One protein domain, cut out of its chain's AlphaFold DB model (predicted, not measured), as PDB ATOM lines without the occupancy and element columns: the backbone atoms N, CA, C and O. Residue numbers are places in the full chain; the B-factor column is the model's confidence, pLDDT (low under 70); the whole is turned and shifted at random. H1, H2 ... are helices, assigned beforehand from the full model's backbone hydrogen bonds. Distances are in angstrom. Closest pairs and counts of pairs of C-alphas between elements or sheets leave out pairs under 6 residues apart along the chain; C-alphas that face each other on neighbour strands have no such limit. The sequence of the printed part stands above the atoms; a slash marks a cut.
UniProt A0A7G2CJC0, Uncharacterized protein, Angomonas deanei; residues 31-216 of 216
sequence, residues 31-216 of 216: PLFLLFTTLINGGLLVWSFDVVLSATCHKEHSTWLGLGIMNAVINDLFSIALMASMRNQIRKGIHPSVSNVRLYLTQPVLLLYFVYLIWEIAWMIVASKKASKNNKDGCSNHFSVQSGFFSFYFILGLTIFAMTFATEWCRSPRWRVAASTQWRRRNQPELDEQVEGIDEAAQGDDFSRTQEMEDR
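What this domain is: This is residues 31 to 216 of the 216 residues of an uncharacterized protein of Angomonas deanei (UniProt A0A7G2CJC0). Four long helices, H1, H2, H4 and H5, lie side by side in an up-and-down bundle, each running against the one before it in the chain. Beyond one end, H6 packs on the last residues of H2, and residues 194 to 216, mostly H7, stick out as a free arm. The printed part has 186 residues with seven named helices, H1 to H7 in chain order, and no named strand: all helix. It is extended, with a radius of gyration of the C-alphas of 25.7 A and spans of 93 by 35 by 26 A.

Where its parts are: Find C-alpha 59 at (361.864, 258.273, 229.704), where H2, residues 59 to 92, begins; it runs 48.6 A. Look before it for H1, residues 32 to 54, 33.1 A. After it come H3, residues 100 to 105, H4, residues 108 to 133, 38.3 A, and H5, residues 138 to 165, 40.2 A, with a kink of 30 degrees near residue 159. H6 is residues 174 to 187; H7, residues 189 to 214, runs 38.2 A to C-alpha 214 at (414.371, 288.934, 292.686).

How they stand to each other: Start at the hub, H2. It forms a helical hairpin with H1, closest C-alphas Asn 41 and Ala 72, 4.9 A. It touches H4 at Leu 82 and Val 109, closest C-alphas 6.0 A apart. With residues 90 to 92 alone it touches H6, closest C-alphas Ile 90 and Ala 179, 4.8 A, at a steep tilt of 54 degrees. H1 touches H5 at a shallow tilt of 9 degrees, opposite ways, closest C-alphas Phe 33 and Phe 161, 5.2 A. Every O i to N i+4 pair is within hydrogen-bond range except in H5, 20 of 24.

The domain as a whole: Without residues 194 to 216 the body spans 73 by 24 by 23 A. The printed part has no cut and no long link. Look for pLDDT under 70 in 24 residues, among them 204 to 216.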
ATOM      1  N   PRO A  31     384.958 273.725 258.105       89.50
ATOM      2  CA  PRO A  31     384.525 272.816 257.048       89.50
ATOM      3  C   PRO A  31     383.067 272.348 257.186       89.50
ATOM      4  O   PRO A  31     382.654 271.499 256.404       89.50
ATOM      5  N   LEU A  32     382.290 272.859 258.149       90.94
ATOM      6  CA  LEU A  32     380.950 272.350 258.468       90.94
ATOM      7  C   LEU A  32     380.006 272.300 257.264       90.94
ATOM      8  O   LEU A  32     379.400 271.260 257.029       90.94
ATOM      9  N   PHE A  33     379.906 273.381 256.485       91.31
ATOM     10  CA  PHE A  33     379.046 273.395 255.301       91.31
ATOM     11  C   PHE A  33     379.496 272.382 254.248       91.31
ATOM     12  O   PHE A  33     378.672 271.640 253.736       91.31
ATOM     13  N   LEU A  34     380.803 272.287 253.985       92.62
ATOM     14  CA  LEU A  34     381.353 271.295 253.059       92.62
ATOM     15  C   LEU A  34     381.030 269.864 253.512       92.62
ATOM     16  O   LEU A  34     380.525 269.076 252.725       92.62
ATOM     17  N   LEU A  35     381.269 269.541 254.786       92.38
ATOM     18  CA  LEU A  35     380.973 268.216 255.339       92.38
ATOM     19  C   LEU A  35     379.480 267.890 255.262       92.38
ATOM     20  O   LEU A  35     379.112 266.792 254.853       92.38
ATOM     21  N   PHE A  36     378.629 268.847 255.632       93.56
ATOM     22  CA  PHE A  36     377.183 268.714 255.525       93.56
ATOM     23  C   PHE A  36     376.760 268.438 254.082       93.56
ATOM     24  O   PHE A  36     376.085 267.445 253.826       93.56
ATOM     25  N   THR A  37     377.198 269.276 253.141       93.75
ATOM     26  CA  THR A  37     376.841 269.160 251.730       93.75
ATOM     27  C   THR A  37     377.277 267.818 251.156       93.75
ATOM     28  O   THR A  37     376.422 267.129 250.609       93.75
ATOM     29  N   THR A  38     378.524 267.394 251.389       93.25
ATOM     30  CA  THR A  38     379.054 266.121 250.874       93.25
ATOM     31  C   THR A  38     378.354 264.894 251.449       93.25
ATOM     32  O   THR A  38     378.070 263.953 250.714       93.25
ATOM     33  N   LEU A  39     378.043 264.873 252.749       93.38
ATOM     34  CA  LEU A  39     377.356 263.726 253.352       93.38
ATOM     35  C   LEU A  39     375.914 263.609 252.858       93.38
ATOM     36  O   LEU A  39     375.450 262.523 252.512       93.38
ATOM     37  N   ILE A  40     375.212 264.738 252.825       91.69
ATOM     38  CA  ILE A  40     373.798 264.802 252.474       91.69
ATOM     39  C   ILE A  40     373.638 264.538 250.969       91.69
ATOM     40  O   ILE A  40     372.991 263.562 250.587       91.69
ATOM     41  N   ASN A  41     374.293 265.313 250.103       93.12
ATOM     42  CA  ASN A  41     374.186 265.129 248.653       93.12
ATOM     43  C   ASN A  41     374.802 263.806 248.188       93.12
ATOM     44  O   ASN A  41     374.203 263.145 247.345       93.12
ATOM     45  N   GLY A  42     375.911 263.359 248.785       91.31
ATOM     46  CA  GLY A  42     376.494 262.048 248.495       91.31
ATOM     47  C   GLY A  42     375.538 260.894 248.811       91.31
ATOM     48  O   GLY A  42     375.364 259.992 247.991       91.31
ATOM     49  N   GLY A  43     374.853 260.947 249.959       91.12
ATOM     50  CA  GLY A  43     373.827 259.966 250.320       91.12
ATOM     51  C   GLY A  43     372.642 259.963 249.352       91.12
ATOM     52  O   GLY A  43     372.238 258.902 248.872       91.12
ATOM     53  N   LEU A  44     372.122 261.149 249.004       90.38
ATOM     54  CA  LEU A  44     371.054 261.285 248.009       90.38
ATOM     55  C   LEU A  44     371.484 260.750 246.641       90.38
ATOM     56  O   LEU A  44     370.676 260.125 245.957       90.38
ATOM     57  N   LEU A  45     372.732 261.000 246.242       91.38
ATOM     58  CA  LEU A  45     373.272 260.586 244.955       91.38
ATOM     59  C   LEU A  45     373.315 259.064 244.853       91.38
ATOM     60  O   LEU A  45     372.757 258.524 243.903       91.38
ATOM     61  N   VAL A  46     373.888 258.378 245.848       90.88
ATOM     62  CA  VAL A  46     373.930 256.904 245.890       90.88
ATOM     63  C   VAL A  46     372.519 256.322 245.834       90.88
ATOM     64  O   VAL A  46     372.241 255.454 245.009       90.88
ATOM     65  N   TRP A  47     371.611 256.839 246.663       90.00
ATOM     66  CA  TRP A  47     370.238 256.344 246.722       90.00
ATOM     67  C   TRP A  47     369.454 256.603 245.428       90.00
ATOM     68  O   TRP A  47     368.756 255.728 244.926       90.00
ATOM     69  N   SER A  48     369.596 257.787 244.834       88.69
ATOM     70  CA  SER A  48     368.904 258.131 243.588       88.69
ATOM     71  C   SER A  48     369.446 257.352 242.392       88.69
ATOM     72  O   SER A  48     368.684 257.019 241.488       88.69
ATOM     73  N   PHE A  49     370.744 257.036 242.384       86.19
ATOM     74  CA  PHE A  49     371.347 256.207 241.344       86.19
ATOM     75  C   PHE A  49     370.800 254.774 241.386       86.19
ATOM     76  O   PHE A  49     370.446 254.229 240.343       86.19
ATOM     77  N   ASP A  50     370.652 254.200 242.582       86.81
ATOM     78  CA  ASP A  50     370.027 252.885 242.777       86.81
ATOM     79  C   ASP A  50     368.588 252.846 242.234       86.81
ATOM     80  O   ASP A  50     368.211 251.929 241.505       86.81
ATOM     81  N   VAL A  51     367.801 253.899 242.478       84.69
ATOM     82  CA  VAL A  51     366.426 254.009 241.960       84.69
ATOM     83  C   VAL A  51     366.386 254.119 240.435       84.69
ATOM     84  O   VAL A  51     365.548 253.477 239.802       84.69
ATOM     85  N   VAL A  52     367.296 254.879 239.817       82.25
ATOM     86  CA  VAL A  52     367.383 254.968 238.346       82.25
ATOM     87  C   VAL A  52     367.694 253.611 237.715       82.25
ATOM     88  O   VAL A  52     367.165 253.307 236.647       82.25
ATOM     89  N   LEU A  53     368.549 252.806 238.351       82.88
ATOM     90  CA  LEU A  53     368.956 251.500 237.829       82.88
ATOM     91  C   LEU A  53     367.915 250.399 238.070       82.88
ATOM     92  O   LEU A  53     367.837 249.459 237.282       82.88
ATOM     93  N   SER A  54     367.133 250.499 239.147       80.12
ATOM     94  CA  SER A  54     366.200 249.450 239.577       80.12
ATOM     95  C   SER A  54     364.755 249.662 239.117       80.12
ATOM     96  O   SER A  54     364.016 248.687 238.962       80.12
ATOM     97  N   ALA A  55     364.320 250.903 238.887       72.81
ATOM     98  CA  ALA A  55     362.922 251.205 238.599       72.81
ATOM     99  C   ALA A  55     362.611 251.268 237.094       72.81
ATOM    100  O   ALA A  55     363.311 251.899 236.301       72.81
ATOM    101  N   THR A  56     361.471 250.701 236.692       76.44
ATOM    102  CA  THR A  56     360.901 250.943 235.362       76.44
ATOM    103  C   THR A  56     360.299 252.344 235.323       76.44
ATOM    104  O   THR A  56     359.204 252.579 235.840       76.44
ATOM    105  N   CYS A  57     361.021 253.287 234.725       76.19
ATOM    106  CA  CYS A  57     360.595 254.676 234.644       76.19
ATOM    107  C   CYS A  57     360.302 255.096 233.212       76.19
ATOM    108  O   CYS A  57     361.041 254.773 232.280       76.19
ATOM    109  N   HIS A  58     359.254 255.900 233.033       81.44
ATOM    110  CA  HIS A  58     359.060 256.593 231.772       81.44
ATOM    111  C   HIS A  58     360.290 257.464 231.467       81.44
ATOM    112  O   HIS A  58     360.796 258.172 232.337       81.44
ATOM    113  N   LYS A  59     360.748 257.453 230.208       82.06
ATOM    114  CA  LYS A  59     361.864 258.273 229.704       82.06
ATOM    115  C   LYS A  59     361.863 259.727 230.202       82.06
ATOM    116  O   LYS A  59     362.902 260.211 230.628       82.06
ATOM    117  N   GLU A  60     360.716 260.412 230.194       83.81
ATOM    118  CA  GLU A  60     360.622 261.782 230.722       83.81
ATOM    119  C   GLU A  60     360.955 261.856 232.221       83.81
ATOM    120  O   GLU A  60     361.692 262.744 232.642       83.81
ATOM    121  N   HIS A  61     360.432 260.930 233.029       84.88
ATOM    122  CA  HIS A  61     360.719 260.873 234.461       84.88
ATOM    123  C   HIS A  61     362.195 260.541 234.715       84.88
ATOM    124  O   HIS A  61     362.828 261.176 235.548       84.88
ATOM    125  N   SER A  62     362.781 259.623 233.945       84.06
ATOM    126  CA  SER A  62     364.209 259.310 234.049       84.06
ATOM    127  C   SER A  62     365.090 260.536 233.760       84.06
ATOM    128  O   SER A  62     365.998 260.828 234.535       84.06
ATOM    129  N   THR A  63     364.776 261.331 232.728       87.50
ATOM    130  CA  THR A  63     365.512 262.575 232.434       87.50
ATOM    131  C   THR A  63     365.423 263.581 233.582       87.50
ATOM    132  O   THR A  63     366.435 264.135 234.005       87.50
ATOM    133  N   TRP A  64     364.216 263.824 234.104       89.62
ATOM    134  CA  TRP A  64     364.023 264.768 235.208       89.62
ATOM    135  C   TRP A  64     364.703 264.298 236.495       89.62
ATOM    136  O   TRP A  64     365.277 265.121 237.205       89.62
ATOM    137  N   LEU A  65     364.699 262.990 236.756       88.31
ATOM    138  CA  LEU A  65     365.399 262.387 237.885       88.31
ATOM    139  C   LEU A  65     366.917 262.540 237.737       88.31
ATOM    140  O   LEU A  65     367.586 262.947 238.683       88.31
ATOM    141  N   GLY A  66     367.449 262.330 236.531       88.75
ATOM    142  CA  GLY A  66     368.852 262.593 236.209       88.75
ATOM    143  C   GLY A  66     369.259 264.048 236.463       88.75
ATOM    144  O   GLY A  66     370.307 264.293 237.055       88.75
ATOM    145  N   LEU A  67     368.412 265.021 236.107       91.69
ATOM    146  CA  LEU A  67     368.649 266.433 236.442       91.69
ATOM    147  C   LEU A  67     368.679 266.673 237.960       91.69
ATOM    148  O   LEU A  67     369.508 267.441 238.438       91.69
ATOM    149  N   GLY A  68     367.829 265.983 238.723       91.38
ATOM    150  CA  GLY A  68     367.861 266.029 240.185       91.38
ATOM    151  C   GLY A  68     369.148 265.444 240.768       91.38
ATOM    152  O   GLY A  68     369.715 266.001 241.703       91.38
ATOM    153  N   ILE A  69     369.648 264.339 240.209       91.56
ATOM    154  CA  ILE A  69     370.947 263.763 240.597       91.56
ATOM    155  C   ILE A  69     372.076 264.755 240.299       91.56
ATOM    156  O   ILE A  69     372.950 264.971 241.138       91.56
ATOM    157  N   MET A  70     372.034 265.416 239.141       93.56
ATOM    158  CA  MET A  70     373.011 266.447 238.793       93.56
ATOM    159  C   MET A  70     372.976 267.643 239.746       93.56
ATOM    160  O   MET A  70     374.028 268.225 240.001       93.56
ATOM    161  N   ASN A  71     371.818 267.984 240.320       93.81
ATOM    162  CA  ASN A  71     371.752 269.026 241.342       93.81
ATOM    163  C   ASN A  71     372.592 268.665 242.577       93.81
ATOM    164  O   ASN A  71     373.374 269.488 243.046       93.81
ATOM    165  N   ALA A  72     372.536 267.408 243.030       92.69
ATOM    166  CA  ALA A  72     373.365 266.936 244.140       92.69
ATOM    167  C   ALA A  72     374.872 267.086 243.840       92.69
ATOM    168  O   ALA A  72     375.628 267.591 244.671       92.69
ATOM    169  N   VAL A  73     375.292 266.744 242.615       93.75
ATOM    170  CA  VAL A  73     376.679 266.930 242.153       93.75
ATOM    171  C   VAL A  73     377.082 268.405 242.159       93.75
ATOM    172  O   VAL A  73     378.170 268.755 242.617       93.75
ATOM    173  N   ILE A  74     376.226 269.290 241.642       95.06
ATOM    174  CA  ILE A  74     376.516 270.729 241.578       95.06
ATOM    175  C   ILE A  74     376.630 271.321 242.987       95.06
ATOM    176  O   ILE A  74     377.545 272.109 243.231       95.06
ATOM    177  N   ASN A  75     375.771 270.906 243.921       94.12
ATOM    178  CA  ASN A  75     375.840 271.308 245.326       94.12
ATOM    179  C   ASN A  75     377.193 270.938 245.957       94.12
ATOM    180  O   ASN A  75     377.840 271.790 246.579       94.12
ATOM    181  N   ASP A  76     377.674 269.714 245.728       93.69
ATOM    182  CA  ASP A  76     378.995 269.278 246.189       93.69
ATOM    183  C   ASP A  76     380.123 270.116 245.584       93.69
ATOM    184  O   ASP A  76     380.943 270.682 246.316       93.69
ATOM    185  N   LEU A  77     380.133 270.272 244.257       95.19
ATOM    186  CA  LEU A  77     381.142 271.069 243.559       95.19
ATOM    187  C   LEU A  77     381.154 272.524 244.032       95.19
ATOM    188  O   LEU A  77     382.230 273.101 244.208       95.19
ATOM    189  N   PHE A  78     379.984 273.110 244.283       94.25
ATOM    190  CA  PHE A  78     379.870 274.460 244.818       94.25
ATOM    191  C   PHE A  78     380.533 274.579 246.190       94.25
ATOM    192  O   PHE A  78     381.351 275.480 246.396       94.25
ATOM    193  N   SER A  79     380.221 273.675 247.121       93.44
ATOM    194  CA  SER A  79     380.780 273.732 248.474       93.44
ATOM    195  C   SER A  79     382.313 273.624 248.462       93.44
ATOM    196  O   SER A  79     383.001 274.391 249.144       93.44
ATOM    197  N   ILE A  80     382.865 272.758 247.604       94.19
ATOM    198  CA  ILE A  80     384.310 272.608 247.396       94.19
ATOM    199  C   ILE A  80     384.900 273.889 246.798       94.19
ATOM    200  O   ILE A  80     385.870 274.436 247.335       94.19
ATOM    201  N   ALA A  81     384.318 274.391 245.706       95.19
ATOM    202  CA  ALA A  81     384.798 275.574 244.999       95.19
ATOM    203  C   ALA A  81     384.767 276.824 245.887       95.19
ATOM    204  O   ALA A  81     385.707 277.623 245.874       95.19
ATOM    205  N   LEU A  82     383.723 276.979 246.701       92.62
ATOM    206  CA  LEU A  82     383.602 278.076 247.648       92.62
ATOM    207  C   LEU A  82     384.711 278.011 248.700       92.62
ATOM    208  O   LEU A  82     385.401 279.007 248.923       92.62
ATOM    209  N   MET A  83     384.915 276.845 249.318       91.88
ATOM    210  CA  MET A  83     385.951 276.668 250.336       91.88
ATOM    211  C   MET A  83     387.351 276.880 249.755       91.88
ATOM    212  O   MET A  83     388.184 277.541 250.380       91.88
ATOM    213  N   ALA A  84     387.606 276.386 248.543       92.56
ATOM    214  CA  ALA A  84     388.857 276.611 247.829       92.56
ATOM    215  C   ALA A  84     389.075 278.101 247.510       92.56
ATOM    216  O   ALA A  84     390.153 278.638 247.785       92.56
ATOM    217  N   SER A  85     388.050 278.791 246.994       92.69
ATOM    218  CA  SER A  85     388.110 280.225 246.685       92.69
ATOM    219  C   SER A  85     388.385 281.054 247.940       92.69
ATOM    220  O   SER A  85     389.312 281.864 247.957       92.69
ATOM    221  N   MET A  86     387.643 280.807 249.023       89.56
ATOM    222  CA  MET A  86     387.810 281.520 250.291       89.56
ATOM    223  C   MET A  86     389.200 281.304 250.889       89.56
ATOM    224  O   MET A  86     389.856 282.271 251.270       89.56
ATOM    225  N   ARG A  87     389.707 280.063 250.904       90.12
ATOM    226  CA  ARG A  87     391.080 279.775 251.356       90.12
ATOM    227  C   ARG A  87     392.124 280.500 250.513       90.12
ATOM    228  O   ARG A  87     393.078 281.049 251.058       90.12
ATOM    229  N   ASN A  88     391.945 280.538 249.193       90.81
ATOM    230  CA  ASN A  88     392.868 281.246 248.315       90.81
ATOM    231  C   ASN A  88     392.847 282.762 248.568       90.81
ATOM    232  O   ASN A  88     393.904 283.387 248.566       90.81
ATOM    233  N   GLN A  89     391.676 283.351 248.824       89.00
ATOM    234  CA  GLN A  89     391.559 284.766 249.184       89.00
ATOM    235  C   GLN A  89     392.210 285.074 250.533       89.00
ATOM    236  O   GLN A  89     392.975 286.028 250.630       89.00
ATOM    237  N   ILE A  90     391.993 284.231 251.544       89.50
ATOM    238  CA  ILE A  90     392.646 284.364 252.854       89.50
ATOM    239  C   ILE A  90     394.168 284.309 252.706       89.50
ATOM    240  O   ILE A  90     394.862 285.191 253.205       89.50
ATOM    241  N   ARG A  91     394.687 283.350 251.927       89.31
ATOM    242  CA  ARG A  91     396.122 283.243 251.628       89.31
ATOM    243  C   ARG A  91     396.664 284.464 250.883       89.31
ATOM    244  O   ARG A  91     397.845 284.775 251.012       89.31
ATOM    245  N   LYS A  92     395.846 285.135 250.064       89.44
ATOM    246  CA  LYS A  92     396.223 286.396 249.402       89.44
ATOM    247  C   LYS A  92     396.221 287.595 250.357       89.44
ATOM    248  O   LYS A  92     396.893 288.580 250.068       89.44
ATOM    249  N   GLY A  93     395.544 287.467 251.494       89.44
ATOM    250  CA  GLY A  93     395.300 288.534 252.448       89.44
ATOM    251  C   GLY A  93     394.053 289.335 252.075       89.44
ATOM    252  O   GLY A  93     393.789 289.596 250.902       89.44
ATOM    253  N   ILE A  94     393.283 289.741 253.085       90.00
ATOM    254  CA  ILE A  94     392.058 290.530 252.911       90.00
ATOM    255  C   ILE A  94     392.207 291.859 253.651       90.00
ATOM    256  O   ILE A  94     392.322 291.879 254.881       90.00
ATOM    257  N   HIS A  95     392.129 292.964 252.908       88.94
ATOM    258  CA  HIS A  95     392.249 294.319 253.448       88.94
ATOM    259  C   HIS A  95     391.269 294.549 254.619       88.94
ATOM    260  O   HIS A  95     390.090 294.210 254.484       88.94
ATOM    261  N   PRO A  96     391.692 295.121 255.761       85.44
ATOM    262  CA  PRO A  96     390.864 295.228 256.969       85.44
ATOM    263  C   PRO A  96     389.578 296.053 256.786       85.44
ATOM    264  O   PRO A  96     388.560 295.714 257.379       85.44
ATOM    265  N   SER A  97     389.574 297.066 255.910       86.38
ATOM    266  CA  SER A  97     388.370 297.874 255.620       86.38
ATOM    267  C   SER A  97     387.282 297.142 254.820       86.38
ATOM    268  O   SER A  97     386.160 297.637 254.701       86.38
ATOM    269  N   VAL A  98     387.583 295.972 254.245       86.25
ATOM    270  CA  VAL A  98     386.591 295.187 253.502       86.25
ATOM    271  C   VAL A  98     385.667 294.490 254.496       86.25
ATOM    272  O   VAL A  98     386.094 293.612 255.251       86.25
ATOM    273  N   SER A  99     384.387 294.863 254.481       84.44
ATOM    274  CA  SER A  99     383.365 294.204 255.293       84.44
ATOM    275  C   SER A  99     383.112 292.770 254.815       84.44
ATOM    276  O   SER A  99     383.224 292.463 253.625       84.44
ATOM    277  N   ASN A 100     382.714 291.891 255.737       81.69
ATOM    278  CA  ASN A 100     382.381 290.501 255.407       81.69
ATOM    279  C   ASN A 100     381.226 290.424 254.393       81.69
ATOM    280  O   ASN A 100     381.278 289.629 253.463       81.69
ATOM    281  N   VAL A 101     380.221 291.298 254.521       80.81
ATOM    282  CA  VAL A 101     379.095 291.381 253.574       80.81
ATOM    283  C   VAL A 101     379.592 291.670 252.160       80.81
ATOM    284  O   VAL A 101     379.228 290.961 251.225       80.81
ATOM    285  N   ARG A 102     380.471 292.669 252.002       85.50
ATOM    286  CA  ARG A 102     381.047 293.002 250.696       85.50
ATOM    287  C   ARG A 102     381.841 291.827 250.137       85.50
ATOM    288  O   ARG A 102     381.661 291.501 248.971       85.50
ATOM    289  N   LEU A 103     382.654 291.170 250.965       86.00
ATOM    290  CA  LEU A 103     383.433 289.996 250.569       86.00
ATOM    291  C   LEU A 103     382.539 288.901 249.964       86.00
ATOM    292  O   LEU A 103     382.839 288.411 248.877       86.00
ATOM    293  N   TYR A 104     381.415 288.578 250.614       83.38
ATOM    294  CA  TYR A 104     380.467 287.578 250.114       83.38
ATOM    295  C   TYR A 104     379.746 288.021 248.843       83.38
ATOM    296  O   TYR A 104     379.686 287.254 247.887       83.38
ATOM    297  N   LEU A 105     379.251 289.259 248.787       83.81
ATOM    298  CA  LEU A 105     378.546 289.765 247.605       83.81
ATOM    299  C   LEU A 105     379.451 289.869 246.372       83.81
ATOM    300  O   LEU A 105     378.970 289.776 245.250       83.81
ATOM    301  N   THR A 106     380.760 290.034 246.567       86.56
ATOM    302  CA  THR A 106     381.738 290.057 245.469       86.56
ATOM    303  C   THR A 106     382.328 288.688 245.137       86.56
ATOM    304  O   THR A 106     383.137 288.591 244.219       86.56
ATOM    305  N   GLN A 107     381.961 287.627 245.863       89.75
ATOM    306  CA  GLN A 107     382.479 286.284 245.620       89.75
ATOM    307  C   GLN A 107     381.789 285.676 244.382       89.75
ATOM    308  O   GLN A 107     380.621 285.293 244.476       89.75
ATOM    309  N   PRO A 108     382.483 285.501 243.237       91.62
ATOM    310  CA  PRO A 108     381.860 285.010 242.002       91.62
ATOM    311  C   PRO A 108     381.221 283.629 242.157       91.62
ATOM    312  O   PRO A 108     380.145 283.386 241.623       91.62
ATOM    313  N   VAL A 109     381.848 282.738 242.933       93.75
ATOM    314  CA  VAL A 109     381.315 281.391 243.197       93.75
ATOM    315  C   VAL A 109     379.951 281.469 243.890       93.75
ATOM    316  O   VAL A 109     379.044 280.725 243.536       93.75
ATOM    317  N   LEU A 110     379.783 282.404 244.832       91.12
ATOM    318  CA  LEU A 110     378.526 282.587 245.557       91.12
ATOM    319  C   LEU A 110     377.439 283.190 244.656       91.12
ATOM    320  O   LEU A 110     376.298 282.743 244.695       91.12
ATOM    321  N   LEU A 111     377.799 284.157 243.807       91.75
ATOM    322  CA  LEU A 111     376.874 284.751 242.837       91.75
ATOM    323  C   LEU A 111     376.352 283.722 241.829       91.75
ATOM    324  O   LEU A 111     375.147 283.652 241.595       91.75
ATOM    325  N   LEU A 112     377.241 282.892 241.272       94.19
ATOM    326  CA  LEU A 112     376.851 281.803 240.372       94.19
ATOM    327  C   LEU A 112     375.932 280.800 241.071       94.19
ATOM    328  O   LEU A 112     374.971 280.320 240.472       94.19
ATOM    329  N   TYR A 113     376.184 280.527 242.350       92.56
ATOM    330  CA  TYR A 113     375.335 279.635 243.123       92.56
ATOM    331  C   TYR A 113     373.943 280.207 243.369       92.56
ATOM    332  O   TYR A 113     372.978 279.469 243.248       92.56
ATOM    333  N   PHE A 114     373.786 281.512 243.612       91.25
ATOM    334  CA  PHE A 114     372.448 282.110 243.705       91.25
ATOM    335  C   PHE A 114     371.632 281.932 242.420       91.25
ATOM    336  O   PHE A 114     370.443 281.630 242.490       91.25
ATOM    337  N   VAL A 115     372.263 282.064 241.250       93.94
ATOM    338  CA  VAL A 115     371.604 281.786 239.963       93.94
ATOM    339  C   VAL A 115     371.216 280.310 239.862       93.94
ATOM    340  O   VAL A 115     370.102 279.983 239.455       93.94
ATOM    341  N   TYR A 116     372.110 279.418 240.281       94.75
ATOM    342  CA  TYR A 116     371.840 277.987 240.328       94.75
ATOM    343  C   TYR A 116     370.693 277.623 241.292       94.75
ATOM    344  O   TYR A 116     369.841 276.814 240.936       94.75
ATOM    345  N   LEU A 117     370.587 278.269 242.456       92.69
ATOM    346  CA  LEU A 117     369.486 278.048 243.400       92.69
ATOM    347  C   LEU A 117     368.123 278.390 242.784       92.69
ATOM    348  O   LEU A 117     367.143 277.688 243.026       92.69
ATOM    349  N   ILE A 118     368.046 279.431 241.946       94.50
ATOM    350  CA  ILE A 118     366.818 279.759 241.200       94.50
ATOM    351  C   ILE A 118     366.441 278.602 240.266       94.50
ATOM    352  O   ILE A 118     365.271 278.215 240.197       94.50
ATOM    353  N   TRP A 119     367.426 278.030 239.570       95.44
ATOM    354  CA  TRP A 119     367.225 276.847 238.736       95.44
ATOM    355  C   TRP A 119     366.762 275.633 239.554       95.44
ATOM    356  O   TRP A 119     365.796 274.974 239.171       95.44
ATOM    357  N   GLU A 120     367.393 275.353 240.693       94.19
ATOM    358  CA  GLU A 120     367.050 274.215 241.551       94.19
ATOM    359  C   GLU A 120     365.622 274.343 242.115       94.19
ATOM    360  O   GLU A 120     364.858 273.376 242.103       94.19
ATOM    361  N   ILE A 121     365.194 275.556 242.486       93.38
ATOM    362  CA  ILE A 121     363.803 275.849 242.869       93.38
ATOM    363  C   ILE A 121     362.839 275.588 241.706       93.38
ATOM    364  O   ILE A 121     361.812 274.928 241.891       93.38
ATOM    365  N   ALA A 122     363.158 276.068 240.501       94.62
ATOM    366  CA  ALA A 122     362.337 275.814 239.319       94.62
ATOM    367  C   ALA A 122     362.219 274.306 239.034       94.62
ATOM    368  O   ALA A 122     361.122 273.812 238.758       94.62
ATOM    369  N   TRP A 123     363.324 273.568 239.174       95.25
ATOM    370  CA  TRP A 123     363.347 272.116 239.034       95.25
ATOM    371  C   TRP A 123     362.430 271.441 240.057       95.25
ATOM    372  O   TRP A 123     361.576 270.650 239.659       95.25
ATOM    373  N   MET A 124     362.517 271.800 241.344       92.44
ATOM    374  CA  MET A 124     361.670 271.219 242.397       92.44
ATOM    375  C   MET A 124     360.177 271.447 242.139       92.44
ATOM    376  O   MET A 124     359.367 270.535 242.327       92.44
ATOM    377  N   ILE A 125     359.791 272.643 241.679       91.44
ATOM    378  CA  ILE A 125     358.393 272.959 241.350       91.44
ATOM    379  C   ILE A 125     357.885 272.045 240.229       91.44
ATOM    380  O   ILE A 125     356.782 271.499 240.319       91.44
ATOM    381  N   VAL A 126     358.674 271.860 239.167       90.94
ATOM    382  CA  VAL A 126     358.286 271.014 238.027       90.94
ATOM    383  C   VAL A 126     358.293 269.531 238.404       90.94
ATOM    384  O   VAL A 126     357.338 268.824 238.075       90.94
ATOM    385  N   ALA A 127     359.310 269.070 239.134       88.25
ATOM    386  CA  ALA A 127     359.422 267.695 239.614       88.25
ATOM    387  C   ALA A 127     358.229 267.318 240.504       88.25
ATOM    388  O   ALA A 127     357.594 266.288 240.288       88.25
ATOM    389  N   SER A 128     357.842 268.200 241.429       86.12
ATOM    390  CA  SER A 128     356.696 267.981 242.322       86.12
ATOM    391  C   SER A 128     355.367 267.920 241.561       86.12
ATOM    392  O   SER A 128     354.512 267.082 241.850       86.12
ATOM    393  N   LYS A 129     355.194 268.757 240.525       86.56
ATOM    394  CA  LYS A 129     354.021 268.688 239.633       86.56
ATOM    395  C   LYS A 129     353.976 267.382 238.839       86.56
ATOM    396  O   LYS A 129     352.898 266.813 238.671       86.56
ATOM    397  N   LYS A 130     355.124 266.904 238.349       80.94
ATOM    398  CA  LYS A 130     355.224 265.623 237.632       80.94
ATOM    399  C   LYS A 130     354.926 264.437 238.552       80.94
ATOM    400  O   LYS A 130     354.180 263.555 238.134       80.94
ATOM    401  N   ALA A 131     355.397 264.479 239.800       80.19
ATOM    402  CA  ALA A 131     355.090 263.476 240.821       80.19
ATOM    403  C   ALA A 131     353.572 263.327 241.033       80.19
ATOM    404  O   ALA A 131     353.013 262.241 240.938       80.19
ATOM    405  N   SER A 132     352.878 264.454 241.221       74.62
ATOM    406  CA  SER A 132     351.434 264.478 241.491       74.62
ATOM    407  C   SER A 132     350.569 263.961 240.332       74.62
ATOM    408  O   SER A 132     349.475 263.446 240.560       74.62
ATOM    409  N   LYS A 133     351.032 264.094 239.081       70.44
ATOM    410  CA  LYS A 133     350.227 263.786 237.889       70.44
ATOM    411  C   LYS A 133     350.218 262.295 237.521       70.44
ATOM    412  O   LYS A 133     349.252 261.846 236.912       70.44
ATOM    413  N   ASN A 134     351.254 261.532 237.883       60.81
ATOM    414  CA  ASN A 134     351.458 260.151 237.427       60.81
ATOM    415  C   ASN A 134     351.896 259.220 238.579       60.81
ATOM    416  O   ASN A 134     353.057 258.830 238.669       60.81
ATOM    417  N   ASN A 135     350.964 258.806 239.442       61.81
ATOM    418  CA  ASN A 135     351.232 257.946 240.616       61.81
ATOM    419  C   ASN A 135     351.542 256.461 240.303       61.81
ATOM    420  O   ASN A 135     351.446 255.620 241.194       61.81
ATOM    421  N   LYS A 136     351.851 256.096 239.051       65.62
ATOM    422  CA  LYS A 136     351.995 254.684 238.636       65.62
ATOM    423  C   LYS A 136     353.437 254.226 238.387       65.62
ATOM    424  O   LYS A 136     353.654 253.025 238.266       65.62
ATOM    425  N   ASP A 137     354.408 255.140 238.384       70.12
ATOM    426  CA  ASP A 137     355.809 254.833 238.063       70.12
ATOM    427  C   ASP A 137     356.696 254.954 239.311       70.12
ATOM    428  O   ASP A 137     356.573 255.924 240.063       70.12
ATOM    429  N   GLY A 138     357.654 254.036 239.499       70.12
ATOM    430  CA  GLY A 138     358.565 254.037 240.659       70.12
ATOM    431  C   GLY A 138     359.356 255.344 240.843       70.12
ATOM    432  O   GLY A 138     359.554 255.791 241.972       70.12
ATOM    433  N   CYS A 139     359.710 256.029 239.748       78.38
ATOM    434  CA  CYS A 139     360.376 257.339 239.794       78.38
ATOM    435  C   CYS A 139     359.483 258.482 240.310       78.38
ATOM    436  O   CYS A 139     359.997 259.493 240.783       78.38
ATOM    437  N   SER A 140     358.157 258.354 240.213       78.00
ATOM    438  CA  SER A 140     357.229 259.432 240.567       78.00
ATOM    439  C   SER A 140     357.239 259.724 242.070       78.00
ATOM    440  O   SER A 140     357.358 260.876 242.491       78.00
ATOM    441  N   ASN A 141     357.235 258.666 242.887       80.25
ATOM    442  CA  ASN A 141     357.370 258.788 244.339       80.25
ATOM    443  C   ASN A 141     358.738 259.361 244.735       80.25
ATOM    444  O   ASN A 141     358.828 260.165 245.664       80.25
ATOM    445  N   HIS A 142     359.792 259.006 243.994       86.44
ATOM    446  CA  HIS A 142     361.145 259.498 244.251       86.44
ATOM    447  C   HIS A 142     361.265 261.014 244.074       86.44
ATOM    448  O   HIS A 142     361.945 261.666 244.863       86.44
ATOM    449  N   PHE A 143     360.547 261.607 243.112       84.75
ATOM    450  CA  PHE A 143     360.530 263.063 242.930       84.75
ATOM    451  C   PHE A 143     360.031 263.817 244.155       84.75
ATOM    452  O   PHE A 143     360.595 264.848 244.513       84.75
ATOM    453  N   SER A 144     358.974 263.322 244.801       83.56
ATOM    454  CA  SER A 144     358.427 263.982 245.984       83.56
ATOM    455  C   SER A 144     359.428 263.953 247.139       83.56
ATOM    456  O   SER A 144     359.636 264.979 247.791       83.56
ATOM    457  N   VAL A 145     360.106 262.818 247.338       86.44
ATOM    458  CA  VAL A 145     361.138 262.683 248.372       86.44
ATOM    459  C   VAL A 145     362.346 263.565 248.062       86.44
ATOM    460  O   VAL A 145     362.823 264.268 248.947       86.44
ATOM    461  N   GLN A 146     362.805 263.600 246.810       89.62
ATOM    462  CA  GLN A 146     363.947 264.415 246.399       89.62
ATOM    463  C   GLN A 146     363.673 265.922 246.532       89.62
ATOM    464  O   GLN A 146     364.523 266.660 247.026       89.62
ATOM    465  N   SER A 147     362.473 266.385 246.175       88.25
ATOM    466  CA  SER A 147     362.056 267.774 246.415       88.25
ATOM    467  C   SER A 147     362.005 268.114 247.908       88.25
ATOM    468  O   SER A 147     362.460 269.183 248.321       88.25
ATOM    469  N   GLY A 148     361.480 267.205 248.740       89.25
ATOM    470  CA  GLY A 148     361.481 267.369 250.197       89.25
ATOM    471  C   GLY A 148     362.899 267.430 250.768       89.25
ATOM    472  O   GLY A 148     363.204 268.282 251.604       89.25
ATOM    473  N   PHE A 149     363.787 266.583 250.254       90.50
ATOM    474  CA  PHE A 149     365.193 266.551 250.621       90.50
ATOM    475  C   PHE A 149     365.909 267.861 250.287       90.50
ATOM    476  O   PHE A 149     366.548 268.434 251.166       90.50
ATOM    477  N   PHE A 150     365.771 268.376 249.060       91.06
ATOM    478  CA  PHE A 150     366.382 269.653 248.679       91.06
ATOM    479  C   PHE A 150     365.814 270.828 249.484       91.06
ATOM    480  O   PHE A 150     366.562 271.712 249.896       91.06
ATOM    481  N   SER A 151     364.521 270.795 249.818       90.69
ATOM    482  CA  SER A 151     363.910 271.790 250.711       90.69
ATOM    483  C   SER A 151     364.549 271.777 252.106       90.69
ATOM    484  O   SER A 151     364.919 272.828 252.635       90.69
ATOM    485  N   PHE A 152     364.732 270.591 252.696       91.38
ATOM    486  CA  PHE A 152     365.419 270.436 253.980       91.38
ATOM    487  C   PHE A 152     366.890 270.861 253.896       91.38
ATOM    488  O   PHE A 152     367.372 271.604 254.756       91.38
ATOM    489  N   TYR A 153     367.582 270.441 252.835       91.69
ATOM    490  CA  TYR A 153     368.961 270.819 252.550       91.69
ATOM    491  C   TYR A 153     369.123 272.338 252.481       91.69
ATOM    492  O   TYR A 153     370.068 272.857 253.064       91.69
ATOM    493  N   PHE A 154     368.197 273.072 251.862       90.44
ATOM    494  CA  PHE A 154     368.261 274.533 251.828       90.44
ATOM    495  C   PHE A 154     368.087 275.176 253.198       90.44
ATOM    496  O   PHE A 154     368.900 276.018 253.577       90.44
ATOM    497  N   ILE A 155     367.062 274.785 253.957       90.69
ATOM    498  CA  ILE A 155     366.781 275.395 255.265       90.69
ATOM    499  C   ILE A 155     367.964 275.176 256.215       90.69
ATOM    500  O   ILE A 155     368.508 276.125 256.793       90.69
ATOM    501  N   LEU A 156     368.392 273.921 256.353       93.69
ATOM    502  CA  LEU A 156     369.480 273.571 257.255       93.69
ATOM    503  C   LEU A 156     370.837 274.034 256.707       93.69
ATOM    504  O   LEU A 156     371.661 274.564 257.453       93.69
ATOM    505  N   GLY A 157     371.045 273.904 255.398       91.31
ATOM    506  CA  GLY A 157     372.264 274.309 254.710       91.31
ATOM    507  C   GLY A 157     372.545 275.796 254.844       91.31
ATOM    508  O   GLY A 157     373.683 276.151 255.126       91.31
ATOM    509  N   LEU A 158     371.534 276.667 254.756       89.75
ATOM    510  CA  LEU A 158     371.704 278.107 254.995       89.75
ATOM    511  C   LEU A 158     372.189 278.403 256.419       89.75
ATOM    512  O   LEU A 158     373.054 279.257 256.621       89.75
ATOM    513  N   THR A 159     371.674 277.671 257.405       90.25
ATOM    514  CA  THR A 159     372.076 277.851 258.805       90.25
ATOM    515  C   THR A 159     373.516 277.378 259.020       90.25
ATOM    516  O   THR A 159     374.334 278.107 259.581       90.25
ATOM    517  N   ILE A 160     373.868 276.192 258.515       91.12
ATOM    518  CA  ILE A 160     375.231 275.644 258.609       91.12
ATOM    519  C   ILE A 160     376.230 276.501 257.818       91.12
ATOM    520  O   ILE A 160     377.365 276.713 258.258       91.12
ATOM    521  N   PHE A 161     375.814 277.040 256.673       89.56
ATOM    522  CA  PHE A 161     376.590 277.990 255.886       89.56
ATOM    523  C   PHE A 161     376.905 279.248 256.697       89.56
ATOM    524  O   PHE A 161     378.061 279.656 256.773       89.56
ATOM    525  N   ALA A 162     375.911 279.833 257.369       87.00
ATOM    526  CA  ALA A 162     376.139 280.989 258.229       87.00
ATOM    527  C   ALA A 162     377.135 280.663 259.356       87.00
ATOM    528  O   ALA A 162     378.099 281.403 259.552       87.00
ATOM    529  N   MET A 163     376.971 279.520 260.033       85.00
ATOM    530  CA  MET A 163     377.887 279.075 261.097       85.00
ATOM    531  C   MET A 163     379.315 278.826 260.599       85.00
ATOM    532  O   MET A 163     380.277 279.097 261.316       85.00
ATOM    533  N   THR A 164     379.468 278.351 259.360       86.06
ATOM    534  CA  THR A 164     380.775 278.070 258.744       86.06
ATOM    535  C   THR A 164     381.677 279.306 258.720       86.06
ATOM    536  O   THR A 164     382.895 279.216 258.911       86.06
ATOM    537  N   PHE A 165     381.067 280.470 258.514       80.88
ATOM    538  CA  PHE A 165     381.765 281.737 258.368       80.88
ATOM    539  C   PHE A 165     381.700 282.626 259.614       80.88
ATOM    540  O   PHE A 165     382.659 283.351 259.888       80.88
ATOM    541  N   ALA A 166     380.606 282.556 260.374       74.75
ATOM    542  CA  ALA A 166     380.396 283.270 261.629       74.75
ATOM    543  C   ALA A 166     380.822 282.406 262.828       74.75
ATOM    544  O   ALA A 166     380.028 282.126 263.724       74.75
ATOM    545  N   THR A 167     382.089 281.976 262.837       63.38
ATOM    546  CA  THR A 167     382.651 281.089 263.875       63.38
ATOM    547  C   THR A 167     382.597 281.688 265.284       63.38
ATOM    548  O   THR A 167     382.702 280.954 266.259       63.38
ATOM    549  N   GLU A 168     382.441 283.011 265.399       64.69
ATOM    550  CA  GLU A 168     382.180 283.719 266.653       64.69
ATOM    551  C   GLU A 168     381.039 284.721 266.438       64.69
ATOM    552  O   GLU A 168     381.089 285.555 265.531       64.69
ATOM    553  N   TRP A 169     379.990 284.641 267.257       59.47
ATOM    554  CA  TRP A 169     378.897 285.611 267.223       59.47
ATOM    555  C   TRP A 169     379.369 286.944 267.814       59.47
ATOM    556  O   TRP A 169     380.052 286.971 268.835       59.47
ATOM    557  N   CYS A 170     379.019 288.054 267.157       64.12
ATOM    558  CA  CYS A 170     379.352 289.426 267.578       64.12
ATOM    559  C   CYS A 170     380.856 289.774 267.637       64.12
ATOM    560  O   CYS A 170     381.208 290.851 268.115       64.12
ATOM    561  N   ARG A 171     381.747 288.919 267.119       71.69
ATOM    562  CA  ARG A 171     383.182 289.204 266.959       71.69
ATOM    563  C   ARG A 171     383.640 288.968 265.526       71.69
ATOM    564  O   ARG A 171     382.983 288.279 264.747       71.69
ATOM    565  N   SER A 172     384.771 289.573 265.165       77.38
ATOM    566  CA  SER A 172     385.407 289.285 263.880       77.38
ATOM    567  C   SER A 172     385.866 287.822 263.865       77.38
ATOM    568  O   SER A 172     386.538 287.405 264.810       77.38
ATOM    569  N   PRO A 173     385.539 287.031 262.828       82.25
ATOM    570  CA  PRO A 173     385.975 285.644 262.750       82.25
ATOM    571  C   PRO A 173     387.502 285.517 262.825       82.25
ATOM    572  O   PRO A 173     388.231 286.324 262.249       82.25
ATOM    573  N   ARG A 174     388.012 284.462 263.466       84.12
ATOM    574  CA  ARG A 174     389.466 284.251 263.643       84.12
ATOM    575  C   ARG A 174     390.226 284.243 262.317       84.12
ATOM    576  O   ARG A 174     391.224 284.944 262.159       84.12
ATOM    577  N   TRP A 175     389.672 283.550 261.323       86.81
ATOM    578  CA  TRP A 175     390.232 283.494 259.973       86.81
ATOM    579  C   TRP A 175     390.284 284.876 259.302       86.81
ATOM    580  O   TRP A 175     391.150 285.131 258.467       86.81
ATOM    581  N   ARG A 176     389.380 285.795 259.674       88.31
ATOM    582  CA  ARG A 176     389.339 287.164 259.147       88.31
ATOM    583  C   ARG A 176     390.480 288.006 259.701       88.31
ATOM    584  O   ARG A 176     391.066 288.779 258.939       88.31
ATOM    585  N   VAL A 177     390.798 287.828 260.986       87.25
ATOM    586  CA  VAL A 177     391.955 288.450 261.644       87.25
ATOM    587  C   VAL A 177     393.243 287.947 260.995       87.25
ATOM    588  O   VAL A 177     394.026 288.756 260.498       87.25
ATOM    589  N   ALA A 178     393.398 286.625 260.865       86.25
ATOM    590  CA  ALA A 178     394.551 286.020 260.196       86.25
ATOM    591  C   ALA A 178     394.737 286.551 258.760       86.25
ATOM    592  O   ALA A 178     395.837 286.953 258.377       86.25
ATOM    593  N   ALA A 179     393.648 286.647 257.987       90.06
ATOM    594  CA  ALA A 179     393.675 287.196 256.633       90.06
ATOM    595  C   ALA A 179     394.088 288.679 256.589       90.06
ATOM    596  O   ALA A 179     394.770 289.095 255.652       90.06
ATOM    597  N   SER A 180     393.678 289.490 257.573       90.06
ATOM    598  CA  SER A 180     394.093 290.898 257.648       90.06
ATOM    599  C   SER A 180     395.562 291.060 258.026       90.06
ATOM    600  O   SER A 180     396.251 291.867 257.407       90.06
ATOM    601  N   THR A 181     396.068 290.251 258.960       88.56
ATOM    602  CA  THR A 181     397.493 290.239 259.317       88.56
ATOM    603  C   THR A 181     398.344 289.814 258.125       88.56
ATOM    604  O   THR A 181     399.379 290.409 257.852       88.56
ATOM    605  N   GLN A 182     397.897 288.817 257.356       89.38
ATOM    606  CA  GLN A 182     398.607 288.400 256.147       89.38
ATOM    607  C   GLN A 182     398.592 289.472 255.050       89.38
ATOM    608  O   GLN A 182     399.569 289.616 254.317       89.38
ATOM    609  N   TRP A 183     397.500 290.232 254.935       91.56
ATOM    610  CA  TRP A 183     397.450 291.380 254.034       91.56
ATOM    611  C   TRP A 183     398.445 292.467 254.456       91.56
ATOM    612  O   TRP A 183     399.177 292.960 253.600       91.56
ATOM    613  N   ARG A 184     398.509 292.792 255.756       88.00
ATOM    614  CA  ARG A 184     399.437 293.794 256.300       88.00
ATOM    615  C   ARG A 184     400.890 293.406 256.035       88.00
ATOM    616  O   ARG A 184     401.560 294.143 255.324       88.00
ATOM    617  N   ARG A 185     401.303 292.194 256.425       86.38
ATOM    618  CA  ARG A 185     402.662 291.674 256.177       86.38
ATOM    619  C   ARG A 185     403.109 291.772 254.720       86.38
ATOM    620  O   ARG A 185     404.286 291.949 254.439       86.38
ATOM    621  N   ARG A 186     402.181 291.633 253.768       87.94
ATOM    622  CA  ARG A 186     402.500 291.715 252.334       87.94
ATOM    623  C   ARG A 186     402.569 293.127 251.776       87.94
ATOM    624  O   ARG A 186     403.288 293.332 250.807       87.94
ATOM    625  N   ASN A 187     401.767 294.050 252.298       87.44
ATOM    626  CA  ASN A 187     401.607 295.382 251.709       87.44
ATOM    627  C   ASN A 187     402.285 296.483 252.536       87.44
ATOM    628  O   ASN A 187     402.471 297.581 252.025       87.44
ATOM    629  N   GLN A 188     402.625 296.209 253.797       85.12
ATOM    630  CA  GLN A 188     403.246 297.138 254.745       85.12
ATOM    631  C   GLN A 188     404.262 296.402 255.647       85.12
ATOM    632  O   GLN A 188     404.080 296.379 256.864       85.12
ATOM    633  N   PRO A 189     405.309 295.769 255.079       78.56
ATOM    634  CA  PRO A 189     406.270 294.986 255.862       78.56
ATOM    635  C   PRO A 189     407.030 295.841 256.890       78.56
ATOM    636  O   PRO A 189     407.195 295.415 258.026       78.56
ATOM    637  N   GLU A 190     407.385 297.076 256.529       79.81
ATOM    638  CA  GLU A 190     408.109 298.024 257.396       79.81
ATOM    639  C   GLU A 190     407.334 298.367 258.678       79.81
ATOM    640  O   GLU A 190     407.920 298.593 259.734       79.81
ATOM    641  N   LEU A 191     406.000 298.397 258.592       72.94
ATOM    642  CA  LEU A 191     405.142 298.721 259.728       72.94
ATOM    643  C   LEU A 191     405.033 297.545 260.706       72.94
ATOM    644  O   LEU A 191     404.926 297.768 261.905       72.94
ATOM    645  N   ASP A 192     405.044 296.307 260.203       69.88
ATOM    646  CA  ASP A 192     405.054 295.114 261.059       69.88
ATOM    647  C   ASP A 192     406.421 294.939 261.740       69.88
ATOM    648  O   ASP A 192     406.456 294.612 262.920       69.88
ATOM    649  N   GLU A 193     407.527 295.245 261.055       71.00
ATOM    650  CA  GLU A 193     408.882 295.180 261.628       71.00
ATOM    651  C   GLU A 193     409.084 296.213 262.753       71.00
ATOM    652  O   GLU A 193     409.683 295.912 263.785       71.00
ATOM    653  N   GLN A 194     408.505 297.413 262.618       68.81
ATOM    654  CA  GLN A 194     408.482 298.397 263.708       68.81
ATOM    655  C   GLN A 194     407.646 297.938 264.909       68.81
ATOM    656  O   GLN A 194     408.032 298.200 266.043       68.81
ATOM    657  N   VAL A 195     406.507 297.278 264.681       70.88
ATOM    658  CA  VAL A 195     405.654 296.779 265.771       70.88
ATOM    659  C   VAL A 195     406.331 295.620 266.501       70.88
ATOM    660  O   VAL A 195     406.376 295.645 267.726       70.88
ATOM    661  N   GLU A 196     406.918 294.663 265.775       70.44
ATOM    662  CA  GLU A 196     407.688 293.567 266.381       70.44
ATOM    663  C   GLU A 196     408.878 294.108 267.193       70.44
ATOM    664  O   GLU A 196     409.057 293.710 268.340       70.44
ATOM    665  N   GLY A 197     409.615 295.095 266.671       66.12
ATOM    666  CA  GLY A 197     410.716 295.724 267.408       66.12
ATOM    667  C   GLY A 197     410.284 296.473 268.678       66.12
ATOM    668  O   GLY A 197     411.038 296.523 269.649       66.12
ATOM    669  N   ILE A 198     409.072 297.042 268.707       71.94
ATOM    670  CA  ILE A 198     408.510 297.681 269.910       71.94
ATOM    671  C   ILE A 198     408.082 296.628 270.942       71.94
ATOM    672  O   ILE A 198     408.349 296.813 272.130       71.94
ATOM    673  N   ASP A 199     407.446 295.538 270.509       72.88
ATOM    674  CA  ASP A 199     407.023 294.452 271.401       72.88
ATOM    675  C   ASP A 199     408.238 293.751 272.039       72.88
ATOM    676  O   ASP A 199     408.243 293.504 273.245       72.88
ATOM    677  N   GLU A 200     409.307 293.511 271.272       72.12
ATOM    678  CA  GLU A 200     410.570 292.964 271.790       72.12
ATOM    679  C   GLU A 200     411.243 293.908 272.796       72.12
ATOM    680  O   GLU A 200     411.714 293.467 273.849       72.12
ATOM    681  N   ALA A 201     411.247 295.216 272.517       70.00
ATOM    682  CA  ALA A 201     411.789 296.215 273.435       70.00
ATOM    683  C   ALA A 201     410.994 296.278 274.750       70.00
ATOM    684  O   ALA A 201     411.588 296.320 275.828       70.00
ATOM    685  N   ALA A 202     409.661 296.226 274.680       69.69
ATOM    686  CA  ALA A 202     408.800 296.214 275.859       69.69
ATOM    687  C   ALA A 202     408.979 294.937 276.697       69.69
ATOM    688  O   ALA A 202     408.969 294.994 277.925       69.69
ATOM    689  N   GLN A 203     409.185 293.788 276.048       71.38
ATOM    690  CA  GLN A 203     409.380 292.508 276.728       71.38
ATOM    691  C   GLN A 203     410.761 292.403 277.400       71.38
ATOM    692  O   GLN A 203     410.874 291.818 278.478       71.38
ATOM    693  N   GLY A 204     411.799 293.009 276.810       68.69
ATOM    694  CA  GLY A 204     413.125 293.128 277.426       68.69
ATOM    695  C   GLY A 204     413.145 294.034 278.663       68.69
ATOM    696  O   GLY A 204     413.816 293.721 279.650       68.69
ATOM    697  N   ASP A 205     412.371 295.119 278.645       65.81
ATOM    698  CA  ASP A 205     412.233 296.041 279.781       65.81
ATOM    699  C   ASP A 205     411.485 295.390 280.960       65.81
ATOM    700  O   ASP A 205     411.862 295.556 282.124       65.81
ATOM    701  N   ASP A 206     410.455 294.590 280.666       65.06
ATOM    702  CA  ASP A 206     409.692 293.863 281.687       65.06
ATOM    703  C   ASP A 206     410.545 292.754 282.325       65.06
ATOM    704  O   ASP A 206     410.612 292.651 283.549       65.06
ATOM    705  N   PHE A 207     411.306 291.998 281.519       59.94
ATOM    706  CA  PHE A 207     412.219 290.961 282.017       59.94
ATOM    707  C   PHE A 207     413.293 291.539 282.954       59.94
ATOM    708  O   PHE A 207     413.517 290.999 284.039       59.94
ATOM    709  N   SER A 208     413.873 292.686 282.584       62.03
ATOM    710  CA  SER A 208     414.877 293.400 283.384       62.03
ATOM    711  C   SER A 208     414.317 293.876 284.732       62.03
ATOM    712  O   SER A 208     414.969 293.725 285.765       62.03
ATOM    713  N   ARG A 209     413.070 294.371 284.758       59.66
ATOM    714  CA  ARG A 209     412.373 294.739 286.004       59.66
ATOM    715  C   ARG A 209     412.075 293.552 286.913       59.66
ATOM    716  O   ARG A 209     412.125 293.703 288.131       59.66
ATOM    717  N   THR A 210     411.733 292.396 286.349       60.78
ATOM    718  CA  THR A 210     411.511 291.179 287.151       60.78
ATOM    719  C   THR A 210     412.797 290.692 287.817       60.78
ATOM    720  O   THR A 210     412.748 290.305 288.980       60.78
ATOM    721  N   GLN A 211     413.942 290.776 287.131       57.81
ATOM    722  CA  GLN A 211     415.247 290.422 287.706       57.81
ATOM    723  C   GLN A 211     415.657 291.348 288.863       57.81
ATOM    724  O   GLN A 211     416.080 290.864 289.909       57.81
ATOM    725  N   GLU A 212     415.453 292.665 288.742       58.66
ATOM    726  CA  GLU A 212     415.751 293.613 289.832       58.66
ATOM    727  C   GLU A 212     414.885 293.414 291.091       58.66
ATOM    728  O   GLU A 212     415.264 293.857 292.178       58.66
ATOM    729  N   MET A 213     413.715 292.777 290.962       57.75
ATOM    730  CA  MET A 213     412.846 292.447 292.097       57.75
ATOM    731  C   MET A 213     413.192 291.111 292.769       57.75
ATOM    732  O   MET A 213     412.838 290.945 293.931       57.75
ATOM    733  N   GLU A 214     413.869 290.184 292.085       56.28
ATOM    734  CA  GLU A 214     414.371 288.934 292.686       56.28
ATOM    735  C   GLU A 214     415.697 289.126 293.439       56.28
ATOM    736  O   GLU A 214     415.970 288.394 294.388       56.28
ATOM    737  N   ASP A 215     416.494 290.129 293.061       54.19
ATOM    738  CA  ASP A 215     417.783 290.442 293.697       54.19
ATOM    739  C   ASP A 215     417.667 291.320 294.973       54.19
ATOM    740  O   ASP A 215     418.688 291.719 295.545       54.19
ATOM    741  N   ARG A 216     416.449 291.628 295.450       49.69
ATOM    742  CA  ARG A 216     416.178 292.352 296.715       49.69
ATOM    743  C   ARG A 216     415.551 291.465 297.782       49.69
ATOM    744  O   ARG A 216     415.934 291.652 298.961       49.69
TER     745      ARG A 216